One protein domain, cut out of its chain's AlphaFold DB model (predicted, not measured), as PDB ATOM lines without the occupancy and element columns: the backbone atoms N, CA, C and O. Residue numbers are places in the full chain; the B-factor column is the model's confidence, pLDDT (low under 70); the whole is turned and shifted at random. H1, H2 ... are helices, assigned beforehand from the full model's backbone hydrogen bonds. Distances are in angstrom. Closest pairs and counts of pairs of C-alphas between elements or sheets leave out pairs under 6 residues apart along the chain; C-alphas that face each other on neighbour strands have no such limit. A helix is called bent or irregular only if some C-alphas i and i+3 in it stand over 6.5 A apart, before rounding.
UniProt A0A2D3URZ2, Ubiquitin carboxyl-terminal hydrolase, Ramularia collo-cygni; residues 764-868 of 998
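This is residues 764 to 868 of the 998 residues of the protein "Ubiquitin carboxyl-terminal hydrolase" of Ramularia collo-cygni (UniProt A0A2D3URZ2). A long, thin rod of three helices: H3 runs along one side, and H1 and H2 follow each other nearly in line along the other side, both running opposite to H3. H1 packs on the later part of H3 and H2 on its first part, while the rest of H2 reaches past the start of H3, and residues 817 to 828 fold back from the far end of H2 to H3. At the other end of the rod, residues 863 to 868 stick out as a short tail. The printed part has 105 residues with three named helices, H1, H2 and H3 in that order, and no named strand; the class is all helix. It is extended, with a radius of gyration of the C-alphas of 22.4 A and spans of 83 by 21 by 17 A.

The longest helix is H3, residues 829 to 860. H2, residues 793 to 816, touches H3, which takes part with residues 829 to 841 alone; the closest C-alphas are those of Ala 801 and Pro 830, 4.5 A apart. H2 and H3 form a helical hairpin, with a shallow tilt of 10 degrees, opposite ways. H1, residues 764 to 785, touches H3, with the C-alphas of Arg 781 and Val 844 closest at 5.7 A. H1 and H3 stand at a shallow tilt of 25 degrees, opposite ways, and their centres are 13.6 A apart. H1 and H2 touch only at the corner by their link, residues 784 to 785 with residues 793 to 794; the closest C-alphas, those of Ser 785 and Gly 793, are 4.6 A apart. These two run the same way at a shallow tilt of 18 degrees, with their centres 36.7 A apart. In H1, H2 and H3 every O i to N i+4 pair is within hydrogen-bond range.

H3, of 32 residues, measures 46.7 A from C-alpha 829 at (140.986, 36.690, 145.349) to C-alpha 860 at (179.886, 61.384, 152.831). H2, of 24 residues, measures 34.9 A from its first to its last C-alpha and ends with C-alpha 816 at (118.794, 37.190, 147.028). H1, of 22 residues, measures 30.7 A and begins with C-alpha 764 at (185.241, 56.581, 142.749). No helix is bent or irregular.

The two C-alphas farthest apart are those of Gly 818 and Glu 867, at 83.3 A, while the first and last printed C-alphas, those of Arg 764 and Val 868, are 16.5 A apart. The printed part has no cut. The link from H1 to H2 is short, with 7 residues, and the link from H2 to H3 is long, with 12. Residues 863 to 868 stand free. The mean pLDDT of the printed part is 85.4, and residues 818 to 822 are under 70.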
ATOM      1  N   ARG A 764     186.077  56.422 143.952       90.31
ATOM      2  CA  ARG A 764     185.241  56.581 142.749       90.31
ATOM      3  C   ARG A 764     184.708  55.247 142.226       90.31
ATOM      4  O   ARG A 764     183.512  55.143 141.977       90.31
ATOM      5  N   ARG A 765     185.543  54.204 142.139       89.44
ATOM      6  CA  ARG A 765     185.106  52.855 141.723       89.44
ATOM      7  C   ARG A 765     183.995  52.309 142.625       89.44
ATOM      8  O   ARG A 765     183.032  51.722 142.130       89.44
ATOM      9  N   THR A 766     184.077  52.543 143.937       89.88
ATOM     10  CA  THR A 766     182.990  52.205 144.871       89.88
ATOM     11  C   THR A 766     181.701  52.963 144.531       89.88
ATOM     12  O   THR A 766     180.638  52.347 144.419       89.88
ATOM     13  N   CYS A 767     181.797  54.271 144.280       89.25
ATOM     14  CA  CYS A 767     180.667  55.099 143.860       89.25
ATOM     15  C   CYS A 767     180.031  54.642 142.539       89.25
ATOM     16  O   CYS A 767     178.807  54.685 142.419       89.25
ATOM     17  N   TRP A 768     180.811  54.168 141.563       89.88
ATOM     18  CA  TRP A 768     180.274  53.628 140.305       89.88
ATOM     19  C   TRP A 768     179.364  52.422 140.564       89.88
ATOM     20  O   TRP A 768     178.246  52.345 140.041       89.88
ATOM     21  N   GLY A 769     179.794  51.524 141.457       88.62
ATOM     22  CA  GLY A 769     178.981  50.403 141.929       88.62
ATOM     23  C   GLY A 769     177.686  50.866 142.600       88.62
ATOM     24  O   GLY A 769     176.603  50.384 142.253       88.62
ATOM     25  N   TRP A 770     177.778  51.851 143.499       89.69
ATOM     26  CA  TRP A 770     176.613  52.438 144.165       89.69
ATOM     27  C   TRP A 770     175.638  53.084 143.176       89.69
ATOM     28  O   TRP A 770     174.440  52.837 143.267       89.69
ATOM     29  N   ARG A 771     176.104  53.830 142.166       86.50
ATOM     30  CA  ARG A 771     175.229  54.404 141.126       86.50
ATOM     31  C   ARG A 771     174.496  53.332 140.328       86.50
ATOM     32  O   ARG A 771     173.308  53.487 140.038       86.50
ATOM     33  N   LYS A 772     175.182  52.242 139.969       87.06
ATOM     34  CA  LYS A 772     174.574  51.118 139.242       87.06
ATOM     35  C   LYS A 772     173.453  50.479 140.068       87.06
ATOM     36  O   LYS A 772     172.374  50.225 139.530       87.06
ATOM     37  N   GLN A 773     173.677  50.302 141.372       89.56
ATOM     38  CA  GLN A 773     172.661  49.832 142.319       89.56
ATOM     39  C   GLN A 773     171.512  50.836 142.476       89.56
ATOM     40  O   GLN A 773     170.354  50.455 142.340       89.56
ATOM     41  N   LEU A 774     171.815  52.125 142.646       88.44
ATOM     42  CA  LEU A 774     170.828  53.198 142.767       88.44
ATOM     43  C   LEU A 774     169.903  53.251 141.543       88.44
ATOM     44  O   LEU A 774     168.688  53.364 141.677       88.44
ATOM     45  N   LYS A 775     170.466  53.130 140.335       86.88
ATOM     46  CA  LYS A 775     169.702  53.090 139.080       86.88
ATOM     47  C   LYS A 775     168.800  51.856 139.010       86.88
ATOM     48  O   LYS A 775     167.672  51.965 138.532       86.88
ATOM     49  N   ALA A 776     169.270  50.702 139.485       90.25
ATOM     50  CA  ALA A 776     168.468  49.482 139.558       90.25
ATOM     51  C   ALA A 776     167.310  49.619 140.562       90.25
ATOM     52  O   ALA A 776     166.162  49.392 140.189       90.25
ATOM     53  N   TRP A 777     167.578  50.087 141.785       92.00
ATOM     54  CA  TRP A 777     166.554  50.295 142.815       92.00
ATOM     55  C   TRP A 777     165.533  51.364 142.428       92.00
ATOM     56  O   TRP A 777     164.338  51.152 142.614       92.00
ATOM     57  N   LYS A 778     165.957  52.480 141.816       88.94
ATOM     58  CA  LYS A 778     165.031  53.502 141.294       88.94
ATOM     59  C   LYS A 778     164.122  52.944 140.196       88.94
ATOM     60  O   LYS A 778     162.940  53.277 140.171       88.94
ATOM     61  N   ARG A 779     164.643  52.095 139.300       88.50
ATOM     62  CA  ARG A 779     163.839  51.422 138.262       88.50
ATOM     63  C   ARG A 779     162.822  50.463 138.868       88.50
ATOM     64  O   ARG A 779     161.662  50.518 138.481       88.50
ATOM     65  N   GLU A 780     163.240  49.633 139.821       90.06
ATOM     66  CA  GLU A 780     162.358  48.685 140.511       90.06
ATOM     67  C   GLU A 780     161.263  49.413 141.300       90.06
ATOM     68  O   GLU A 780     160.085  49.103 141.156       90.06
ATOM     69  N   ARG A 781     161.628  50.452 142.061       89.69
ATOM     70  CA  ARG A 781     160.668  51.290 142.785       89.69
ATOM     71  C   ARG A 781     159.657  51.916 141.829       89.69
ATOM     72  O   ARG A 781     158.463  51.826 142.077       89.69
ATOM     73  N   ASN A 782     160.125  52.519 140.733       86.38
ATOM     74  CA  ASN A 782     159.241  53.138 139.747       86.38
ATOM     75  C   ASN A 782     158.332  52.112 139.054       86.38
ATOM     76  O   ASN A 782     157.206  52.459 138.728       86.38
ATOM     77  N   TYR A 783     158.800  50.882 138.829       86.50
ATOM     78  CA  TYR A 783     157.977  49.796 138.287       86.50
ATOM     79  C   TYR A 783     156.846  49.403 139.245       86.50
ATOM     80  O   TYR A 783     155.721  49.203 138.804       86.50
ATOM     81  N   LEU A 784     157.130  49.343 140.548       85.38
ATOM     82  CA  LEU A 784     156.124  49.029 141.563       85.38
ATOM     83  C   LEU A 784     155.159  50.195 141.814       85.38
ATOM     84  O   LEU A 784     153.992  49.961 142.099       85.38
ATOM     85  N   SER A 785     155.630  51.441 141.724       83.31
ATOM     86  CA  SER A 785     154.844  52.617 142.103       83.31
ATOM     87  C   SER A 785     154.099  53.281 140.944       83.31
ATOM     88  O   SER A 785     153.047  53.859 141.179       83.31
ATOM     89  N   LYS A 786     154.615  53.268 139.705       81.69
ATOM     90  CA  LYS A 786     153.977  53.963 138.571       81.69
ATOM     91  C   LYS A 786     153.094  53.016 137.766       81.69
ATOM     92  O   LYS A 786     153.594  52.127 137.083       81.69
ATOM     93  N   THR A 787     151.793  53.278 137.774       77.00
ATOM     94  CA  THR A 787     150.817  52.619 136.893       77.00
ATOM     95  C   THR A 787     150.558  53.428 135.619       77.00
ATOM     96  O   THR A 787     150.952  54.589 135.502       77.00
ATOM     97  N   THR A 788     149.853  52.829 134.654       72.56
ATOM     98  CA  THR A 788     149.435  53.472 133.392       72.56
ATOM     99  C   THR A 788     148.540  54.701 133.598       72.56
ATOM    100  O   THR A 788     148.417  55.518 132.692       72.56
ATOM    101  N   ILE A 789     147.920  54.822 134.777       72.94
ATOM    102  CA  ILE A 789     147.043  55.931 135.182       72.94
ATOM    103  C   ILE A 789     147.749  56.946 136.098       72.94
ATOM    104  O   ILE A 789     147.087  57.767 136.720       72.94
ATOM    105  N   GLU A 790     149.082  56.872 136.209       73.19
ATOM    106  CA  GLU A 790     149.911  57.745 137.060       73.19
ATOM    107  C   GLU A 790     149.558  57.712 138.561       73.19
ATOM    108  O   GLU A 790     149.938  58.603 139.317       73.19
ATOM    109  N   GLN A 791     148.885  56.652 139.017       74.81
ATOM    110  CA  GLN A 791     148.598  56.415 140.432       74.81
ATOM    111  C   GLN A 791     149.563  55.403 141.049       74.81
ATOM    112  O   GLN A 791     150.154  54.580 140.340       74.81
ATOM    113  N   ASP A 792     149.689  55.469 142.376       83.88
ATOM    114  CA  ASP A 792     150.510  54.566 143.179       83.88
ATOM    115  C   ASP A 792     150.030  53.112 143.045       83.88
ATOM    116  O   ASP A 792     148.910  52.778 143.426       83.88
ATOM    117  N   GLY A 793     150.881  52.247 142.490       85.06
ATOM    118  CA  GLY A 793     150.550  50.850 142.183       85.06
ATOM    119  C   GLY A 793     149.959  50.053 143.349       85.06
ATOM    120  O   GLY A 793     148.889  49.465 143.184       85.06
ATOM    121  N   PRO A 794     150.578  50.053 144.541       88.94
ATOM    122  CA  PRO A 794     150.018  49.362 145.696       88.94
ATOM    123  C   PRO A 794     148.679  49.937 146.173       88.94
ATOM    124  O   PRO A 794     147.842  49.193 146.677       88.94
ATOM    125  N   THR A 795     148.454  51.243 146.012       88.25
ATOM    126  CA  THR A 795     147.151  51.865 146.291       88.25
ATOM    127  C   THR A 795     146.091  51.378 145.303       88.25
ATOM    128  O   THR A 795     145.014  50.971 145.727       88.25
ATOM    129  N   VAL A 796     146.415  51.319 144.007       88.56
ATOM    130  CA  VAL A 796     145.511  50.787 142.971       88.56
ATOM    131  C   VAL A 796     145.125  49.336 143.261       88.56
ATOM    132  O   VAL A 796     143.953  48.993 143.161       88.56
ATOM    133  N   LEU A 797     146.080  48.490 143.665       89.62
ATOM    134  CA  LEU A 797     145.791  47.098 144.028       89.62
ATOM    135  C   LEU A 797     144.838  46.997 145.228       89.62
ATOM    136  O   LEU A 797     143.906  46.197 145.187       89.62
ATOM    137  N   SER A 798     145.011  47.831 146.256       90.44
ATOM    138  CA  SER A 798     144.079  47.859 147.392       90.44
ATOM    139  C   SER A 798     142.678  48.339 147.014       90.44
ATOM    140  O   SER A 798     141.694  47.770 147.475       90.44
ATOM    141  N   GLU A 799     142.559  49.337 146.137       89.81
ATOM    142  CA  GLU A 799     141.248  49.761 145.627       89.81
ATOM    143  C   GLU A 799     140.594  48.675 144.760       89.81
ATOM    144  O   GLU A 799     139.390  48.447 144.855       89.81
ATOM    145  N   CYS A 800     141.378  47.933 143.968       90.19
ATOM    146  CA  CYS A 800     140.879  46.760 143.252       90.19
ATOM    147  C   CYS A 800     140.369  45.678 144.216       90.19
ATOM    148  O   CYS A 800     139.303  45.118 143.974       90.19
ATOM    149  N   ALA A 801     141.083  45.406 145.313       91.44
ATOM    150  CA  ALA A 801     140.620  44.473 146.337       91.44
ATOM    151  C   ALA A 801     139.297  44.933 146.975       91.44
ATOM    152  O   ALA A 801     138.391  44.124 147.164       91.44
ATOM    153  N   ASN A 802     139.148  46.231 147.260       91.50
ATOM    154  CA  ASN A 802     137.899  46.795 147.781       91.50
ATOM    155  C   ASN A 802     136.744  46.661 146.782       91.50
ATOM    156  O   ASN A 802     135.673  46.191 147.157       91.50
ATOM    157  N   LEU A 803     136.981  46.981 145.508       90.44
ATOM    158  CA  LEU A 803     135.982  46.830 144.450       90.44
ATOM    159  C   LEU A 803     135.536  45.370 144.292       90.44
ATOM    160  O   LEU A 803     134.351  45.113 144.112       90.44
ATOM    161  N   LEU A 804     136.461  44.409 144.371       89.50
ATOM    162  CA  LEU A 804     136.122  42.985 144.304       89.50
ATOM    163  C   LEU A 804     135.250  42.547 145.493       89.50
ATOM    164  O   LEU A 804     134.314  41.777 145.296       89.50
ATOM    165  N   ARG A 805     135.500  43.076 146.702       88.56
ATOM    166  CA  ARG A 805     134.636  42.838 147.876       88.56
ATOM    167  C   ARG A 805     133.239  43.434 147.686       88.56
ATOM    168  O   ARG A 805     132.251  42.778 148.004       88.56
ATOM    169  N   GLU A 806     133.148  44.652 147.154       86.62
ATOM    170  CA  GLU A 806     131.866  45.308 146.861       86.62
ATOM    171  C   GLU A 806     131.081  44.569 145.771       86.62
ATOM    172  O   GLU A 806     129.880  44.361 145.919       86.62
ATOM    173  N   LEU A 807     131.750  44.121 144.706       85.06
ATOM    174  CA  LEU A 807     131.134  43.333 143.637       85.06
ATOM    175  C   LEU A 807     130.604  41.991 144.142       85.06
ATOM    176  O   LEU A 807     129.497  41.618 143.765       85.06
ATOM    177  N   GLY A 808     131.352  41.309 145.017       80.94
ATOM    178  CA  GLY A 808     130.869  40.105 145.697       80.94
ATOM    179  C   GLY A 808     129.604  40.386 146.512       80.94
ATOM    180  O   GLY A 808     128.588  39.728 146.318       80.94
ATOM    181  N   SER A 809     129.610  41.448 147.326       80.62
ATOM    182  CA  SER A 809     128.443  41.841 148.132       80.62
ATOM    183  C   SER A 809     127.218  42.208 147.284       80.62
ATOM    184  O   SER A 809     126.100  41.847 147.635       80.62
ATOM    185  N   ILE A 810     127.403  42.935 146.178       81.31
ATOM    186  CA  ILE A 810     126.314  43.323 145.266       81.31
ATOM    187  C   ILE A 810     125.768  42.094 144.527       81.31
ATOM    188  O   ILE A 810     124.569  42.013 144.265       81.31
ATOM    189  N   SER A 811     126.643  41.146 144.183       74.50
ATOM    190  CA  SER A 811     126.258  39.880 143.565       74.50
ATOM    191  C   SER A 811     125.366  39.053 144.493       74.50
ATOM    192  O   SER A 811     124.293  38.627 144.065       74.50
ATOM    193  N   ASP A 812     125.757  38.914 145.763       75.12
ATOM    194  CA  ASP A 812     124.972  38.211 146.784       75.12
ATOM    195  C   ASP A 812     123.581  38.858 146.964       75.12
ATOM    196  O   ASP A 812     122.558  38.174 146.983       75.12
ATOM    197  N   GLU A 813     123.514  40.196 147.008       77.44
ATOM    198  CA  GLU A 813     122.246  40.937 147.109       77.44
ATOM    199  C   GLU A 813     121.341  40.764 145.872       77.44
ATOM    200  O   GLU A 813     120.116  40.696 145.996       77.44
ATOM    201  N   LEU A 814     121.910  40.701 144.666       74.19
ATOM    202  CA  LEU A 814     121.151  40.514 143.421       74.19
ATOM    203  C   LEU A 814     120.575  39.098 143.298       74.19
ATOM    204  O   LEU A 814     119.447  38.936 142.807       74.19
ATOM    205  N   GLU A 815     121.326  38.098 143.762       72.69
ATOM    206  CA  GLU A 815     120.888  36.705 143.810       72.69
ATOM    207  C   GLU A 815     119.746  36.526 144.829       72.69
ATOM    208  O   GLU A 815     118.717  35.923 144.506       72.69
ATOM    209  N   ASP A 816     119.839  37.179 145.994       74.19
ATOM    210  CA  ASP A 816     118.794  37.190 147.028       74.19
ATOM    211  C   ASP A 816     117.470  37.835 146.562       74.19
ATOM    212  O   ASP A 816     116.380  37.421 146.976       74.19
ATOM    213  N   VAL A 817     117.529  38.838 145.675       77.25
ATOM    214  CA  VAL A 817     116.345  39.542 145.131       77.25
ATOM    215  C   VAL A 817     115.802  38.867 143.853       77.25
ATOM    216  O   VAL A 817     114.749  39.250 143.333       77.25
ATOM    217  N   GLY A 818     116.463  37.811 143.362       63.47
ATOM    218  CA  GLY A 818     116.024  37.015 142.210       63.47
ATOM    219  C   GLY A 818     116.134  37.744 140.867       63.47
ATOM    220  O   GLY A 818     115.399  37.423 139.926       63.47
ATOM    221  N   MET A 819     117.018  38.741 140.770       54.12
ATOM    222  CA  MET A 819     117.213  39.579 139.583       54.12
ATOM    223  C   MET A 819     118.543  39.271 138.870       54.12
ATOM    224  O   MET A 819     119.397  40.141 138.744       54.12
ATOM    225  N   GLY A 820     118.678  38.053 138.327       59.31
ATOM    226  CA  GLY A 820     119.796  37.639 137.456       59.31
ATOM    227  C   GLY A 820     120.787  36.662 138.103       59.31
ATOM    228  O   GLY A 820     120.730  36.436 139.305       59.31
ATOM    229  N   GLU A 821     121.663  36.054 137.291       59.56
ATOM    230  CA  GLU A 821     122.832  35.305 137.785       59.56
ATOM    231  C   GLU A 821     123.880  36.314 138.283       59.56
ATOM    232  O   GLU A 821     124.224  37.252 137.557       59.56
ATOM    233  N   GLY A 822     124.339  36.144 139.526       63.78
ATOM    234  CA  GLY A 822     125.369  36.975 140.145       63.78
ATOM    235  C   GLY A 822     126.721  36.909 139.421       63.78
ATOM    236  O   GLY A 822     126.974  36.028 138.597       63.78
ATOM    237  N   ILE A 823     127.607  37.861 139.716       73.12
ATOM    238  CA  ILE A 823     128.999  37.830 139.254       73.12
ATOM    239  C   ILE A 823     129.784  36.955 140.236       73.12
ATOM    240  O   ILE A 823     130.023  37.362 141.368       73.12
ATOM    241  N   ASP A 824     130.202  35.770 139.788       74.69
ATOM    242  CA  ASP A 824     131.020  34.848 140.583       74.69
ATOM    243  C   ASP A 824     132.434  35.423 140.783       74.69
ATOM    244  O   ASP A 824     133.245  35.475 139.851       74.69
ATOM    245  N   VAL A 825     132.706  35.916 141.993       77.62
ATOM    246  CA  VAL A 825     134.026  36.389 142.422       77.62
ATOM    247  C   VAL A 825     134.620  35.338 143.350       77.62
ATOM    248  O   VAL A 825     134.037  35.016 144.384       77.62
ATOM    249  N   GLU A 826     135.799  34.820 143.002       82.44
ATOM    250  CA  GLU A 826     136.499  33.839 143.834       82.44
ATOM    251  C   GLU A 826     136.753  34.411 145.249       82.44
ATOM    252  O   GLU A 826     137.331  35.497 145.357       82.44
ATOM    253  N   PRO A 827     136.349  33.719 146.336       80.44
ATOM    254  CA  PRO A 827     136.327  34.292 147.688       80.44
ATOM    255  C   PRO A 827     137.691  34.747 148.211       80.44
ATOM    256  O   PRO A 827     137.768  35.706 148.976       80.44
ATOM    257  N   ASP A 828     138.759  34.064 147.794       88.62
ATOM    258  CA  ASP A 828     140.120  34.311 148.274       88.62
ATOM    259  C   ASP A 828     140.827  35.427 147.475       88.62
ATOM    260  O   ASP A 828     141.771  36.050 147.965       88.62
ATOM    261  N   LEU A 829     140.345  35.744 146.267       88.75
ATOM    262  CA  LEU A 829     140.986  36.690 145.349       88.75
ATOM    263  C   LEU A 829     141.154  38.111 145.932       88.75
ATOM    264  O   LEU A 829     142.242  38.675 145.784       88.75
ATOM    265  N   PRO A 830     140.159  38.728 146.608       89.69
ATOM    266  CA  PRO A 830     140.338  40.057 147.195       89.69
ATOM    267  C   PRO A 830     141.428  40.096 148.274       89.69
ATOM    268  O   PRO A 830     142.144  41.091 148.402       89.69
ATOM    269  N   ASP A 831     141.570  39.018 149.045       90.62
ATOM    270  CA  ASP A 831     142.560  38.927 150.116       90.62
ATOM    271  C   ASP A 831     143.959  38.606 149.571       90.62
ATOM    272  O   ASP A 831     144.948  39.146 150.073       90.62
ATOM    273  N   GLU A 832     144.060  37.828 148.489       92.88
ATOM    274  CA  GLU A 832     145.309  37.647 147.739       92.88
ATOM    275  C   GLU A 832     145.807  38.968 147.135       92.88
ATOM    276  O   GLU A 832     146.983  39.316 147.288       92.88
ATOM    277  N   VAL A 833     144.915  39.745 146.508       91.62
ATOM    278  CA  VAL A 833     145.246  41.058 145.928       91.62
ATOM    279  C   VAL A 833     145.673  42.050 147.016       91.62
ATOM    280  O   VAL A 833     146.653  42.775 146.835       91.62
ATOM    281  N   GLU A 834     145.003  42.061 148.173       92.69
ATOM    282  CA  GLU A 834     145.386  42.918 149.303       92.69
ATOM    283  C   GLU A 834     146.726  42.489 149.932       92.69
ATOM    284  O   GLU A 834     147.544  43.333 150.312       92.69
ATOM    285  N   SER A 835     146.998  41.183 149.997       92.50
ATOM    286  CA  SER A 835     148.291  40.647 150.434       92.50
ATOM    287  C   SER A 835     149.425  41.067 149.491       92.50
ATOM    288  O   SER A 835     150.488  41.504 149.949       92.50
ATOM    289  N   GLU A 836     149.202  41.013 148.175       92.00
ATOM    290  CA  GLU A 836     150.170  41.481 147.179       92.00
ATOM    291  C   GLU A 836     150.384  43.002 147.274       92.00
ATOM    292  O   GLU A 836     151.526  43.471 147.273       92.00
ATOM    293  N   ALA A 837     149.315  43.783 147.479       91.19
ATOM    294  CA  ALA A 837     149.404  45.224 147.728       91.19
ATOM    295  C   ALA A 837     150.259  45.540 148.970       91.19
ATOM    296  O   ALA A 837     151.129  46.419 148.940       91.19
ATOM    297  N   ALA A 838     150.071  44.799 150.066       92.00
ATOM    298  CA  ALA A 838     150.868  44.943 151.284       92.00
ATOM    299  C   ALA A 838     152.349  44.568 151.071       92.00
ATOM    300  O   ALA A 838     153.245  45.280 151.544       92.00
ATOM    301  N   SER A 839     152.616  43.491 150.325       92.69
ATOM    302  CA  SER A 839     153.969  43.073 149.936       92.69
ATOM    303  C   SER A 839     154.672  44.155 149.107       92.69
ATOM    304  O   SER A 839     155.789  44.577 149.438       92.69
ATOM    305  N   ALA A 840     153.982  44.699 148.099       90.00
ATOM    306  CA  ALA A 840     154.480  45.773 147.250       90.00
ATOM    307  C   ALA A 840     154.765  47.061 148.048       90.00
ATOM    308  O   ALA A 840     155.853  47.627 147.913       90.00
ATOM    309  N   ARG A 841     153.867  47.483 148.959       91.69
ATOM    310  CA  ARG A 841     154.102  48.628 149.875       91.69
ATOM    311  C   ARG A 841     155.354  48.436 150.729       91.69
ATOM    312  O   ARG A 841     156.178  49.347 150.854       91.69
ATOM    313  N   SER A 842     155.523  47.241 151.299       93.44
ATOM    314  CA  SER A 842     156.703  46.901 152.102       93.44
ATOM    315  C   SER A 842     157.986  46.978 151.269       93.44
ATOM    316  O   SER A 842     158.994  47.529 151.722       93.44
ATOM    317  N   ARG A 843     157.955  46.480 150.025       93.94
ATOM    318  CA  ARG A 843     159.103  46.527 149.112       93.94
ATOM    319  C   ARG A 843     159.457  47.954 148.703       93.94
ATOM    320  O   ARG A 843     160.635  48.297 148.770       93.94
ATOM    321  N   VAL A 844     158.476  48.782 148.345       90.94
ATOM    322  CA  VAL A 844     158.682  50.200 147.996       90.94
ATOM    323  C   VAL A 844     159.302  50.964 149.166       90.94
ATOM    324  O   VAL A 844     160.286  51.675 148.972       90.94
ATOM    325  N   THR A 845     158.802  50.754 150.388       92.75
ATOM    326  CA  THR A 845     159.339  51.401 151.599       92.75
ATOM    327  C   THR A 845     160.796  51.003 151.851       92.75
ATOM    328  O   THR A 845     161.647  51.862 152.069       92.75
ATOM    329  N   LYS A 846     161.114  49.703 151.753       94.81
ATOM    330  CA  LYS A 846     162.495  49.209 151.890       94.81
ATOM    331  C   LYS A 846     163.416  49.762 150.806       94.81
ATOM    332  O   LYS A 846     164.535  50.153 151.111       94.81
ATOM    333  N   LEU A 847     162.959  49.797 149.552       92.69
ATOM    334  CA  LEU A 847     163.726  50.367 148.443       92.69
ATOM    335  C   LEU A 847     164.012  51.852 148.671       92.69
ATOM    336  O   LEU A 847     165.127  52.287 148.411       92.69
ATOM    337  N   GLN A 848     163.039  52.616 149.175       92.00
ATOM    338  CA  GLN A 848     163.236  54.031 149.481       92.00
ATOM    339  C   GLN A 848     164.278  54.222 150.589       92.00
ATOM    340  O   GLN A 848     165.222  54.976 150.391       92.00
ATOM    341  N   GLN A 849     164.191  53.454 151.679       93.94
ATOM    342  CA  GLN A 849     165.200  53.477 152.740       93.94
ATOM    343  C   GLN A 849     166.606  53.140 152.209       93.94
ATOM    344  O   GLN A 849     167.564  53.847 152.503       93.94
ATOM    345  N   GLN A 850     166.736  52.090 151.388       93.38
ATOM    346  CA  GLN A 850     168.016  51.702 150.782       93.38
ATOM    347  C   GLN A 850     168.574  52.786 149.849       93.38
ATOM    348  O   GLN A 850     169.782  53.020 149.824       93.38
ATOM    349  N   ILE A 851     167.704  53.449 149.081       90.38
ATOM    350  CA  ILE A 851     168.073  54.587 148.233       90.38
ATOM    351  C   ILE A 851     168.610  55.734 149.097       90.38
ATOM    352  O   ILE A 851     169.689  56.242 148.793       90.38
ATOM    353  N   ASP A 852     167.915  56.091 150.177       89.88
ATOM    354  CA  ASP A 852     168.285  57.212 151.047       89.88
ATOM    355  C   ASP A 852     169.615  56.948 151.781       89.88
ATOM    356  O   ASP A 852     170.505  57.800 151.789       89.88
ATOM    357  N   GLU A 853     169.806  55.739 152.324       92.38
ATOM    358  CA  GLU A 853     171.055  55.312 152.978       92.38
ATOM    359  C   GLU A 853     172.250  55.333 152.011       92.38
ATOM    360  O   GLU A 853     173.349  55.789 152.356       92.38
ATOM    361  N   LEU A 854     172.044  54.872 150.772       89.06
ATOM    362  CA  LEU A 854     173.095  54.851 149.759       89.06
ATOM    363  C   LEU A 854     173.422  56.259 149.244       89.06
ATOM    364  O   LEU A 854     174.588  56.558 148.992       89.06
ATOM    365  N   GLN A 855     172.425  57.142 149.122       85.75
ATOM    366  CA  GLN A 855     172.638  58.554 148.791       85.75
ATOM    367  C   GLN A 855     173.386  59.296 149.906       85.75
ATOM    368  O   GLN A 855     174.280  60.089 149.609       85.75
ATOM    369  N   ALA A 856     173.087  59.011 151.176       86.62
ATOM    370  CA  ALA A 856     173.833  59.560 152.306       86.62
ATOM    371  C   ALA A 856     175.301  59.104 152.283       86.62
ATOM    372  O   ALA A 856     176.206  59.937 152.354       86.62
ATOM    373  N   SER A 857     175.533  57.805 152.074       88.06
ATOM    374  CA  SER A 857     176.881  57.230 151.945       88.06
ATOM    375  C   SER A 857     177.658  57.851 150.779       88.06
ATOM    376  O   SER A 857     178.848  58.144 150.889       88.06
ATOM    377  N   PHE A 858     176.975  58.101 149.657       82.75
ATOM    378  CA  PHE A 858     177.551  58.766 148.494       82.75
ATOM    379  C   PHE A 858     178.011  60.200 148.809       82.75
ATOM    380  O   PHE A 858     179.114  60.585 148.422       82.75
ATOM    381  N   ASN A 859     177.201  60.973 149.539       78.88
ATOM    382  CA  ASN A 859     177.537  62.348 149.924       78.88
ATOM    383  C   ASN A 859     178.705  62.417 150.921       78.88
ATOM    384  O   ASN A 859     179.515  63.341 150.853       78.88
ATOM    385  N   GLU A 860     178.818  61.441 151.826       87.06
ATOM    386  CA  GLU A 860     179.886  61.384 152.831       87.06
ATOM    387  C   GLU A 860     181.247  60.991 152.231       87.06
ATOM    388  O   GLU A 860     182.279  61.501 152.667       87.06
ATOM    389  N   GLN A 861     181.259  60.162 151.179       87.81
ATOM    390  CA  GLN A 861     182.466  59.577 150.569       87.81
ATOM    391  C   GLN A 861     183.560  60.588 150.181       87.81
ATOM    392  O   GLN A 861     184.749  60.248 150.165       87.81
ATOM    393  N   PHE A 862     183.156  61.812 149.835       87.25
ATOM    394  CA  PHE A 862     184.043  62.900 149.414       87.25
ATOM    395  C   PHE A 862     183.909  64.148 150.300       87.25
ATOM    396  O   PHE A 862     184.374  65.219 149.919       87.25
ATOM    397  N   GLY A 863     183.248  64.047 151.459       84.38
ATOM    398  CA  GLY A 863     183.012  65.191 152.346       84.38
ATOM    399  C   GLY A 863     184.289  65.758 152.981       84.38
ATOM    400  O   GLY A 863     184.317  66.929 153.367       84.38
ATOM    401  N   ASP A 864     185.344  64.944 153.065       88.31
ATOM    402  CA  ASP A 864     186.680  65.289 153.562       88.31
ATOM    403  C   ASP A 864     187.571  65.979 152.513       88.31
ATOM    404  O   ASP A 864     188.538  66.642 152.881       88.31
ATOM    405  N   MET A 865     187.250  65.862 151.223       89.19
ATOM    406  CA  MET A 865     188.088  66.345 150.121       89.19
ATOM    407  C   MET A 865     187.702  67.770 149.703       89.19
ATOM    408  O   MET A 865     186.712  67.965 148.996       89.19
ATOM    409  N   LYS A 866     188.467  68.767 150.172       89.94
ATOM    410  CA  LYS A 866     188.163  70.201 149.992       89.94
ATOM    411  C   LYS A 866     189.365  71.070 149.598       89.94
ATOM    412  O   LYS A 866     189.350  72.275 149.844       89.94
ATOM    413  N   GLU A 867     190.423  70.486 149.046       89.50
ATOM    414  CA  GLU A 867     191.657  71.209 148.715       89.50
ATOM    415  C   GLU A 867     191.531  71.979 147.393       89.50
ATOM    416  O   GLU A 867     191.967  73.127 147.296       89.50
ATOM    417  N   VAL A 868     190.890  71.391 146.379       93.00
ATOM    418  CA  VAL A 868     190.754  71.969 145.034       93.00
ATOM    419  C   VAL A 868     189.394  72.658 144.884       93.00
ATOM    420  O   VAL A 868     188.493  72.193 144.179       93.00
TER     421      VAL A 868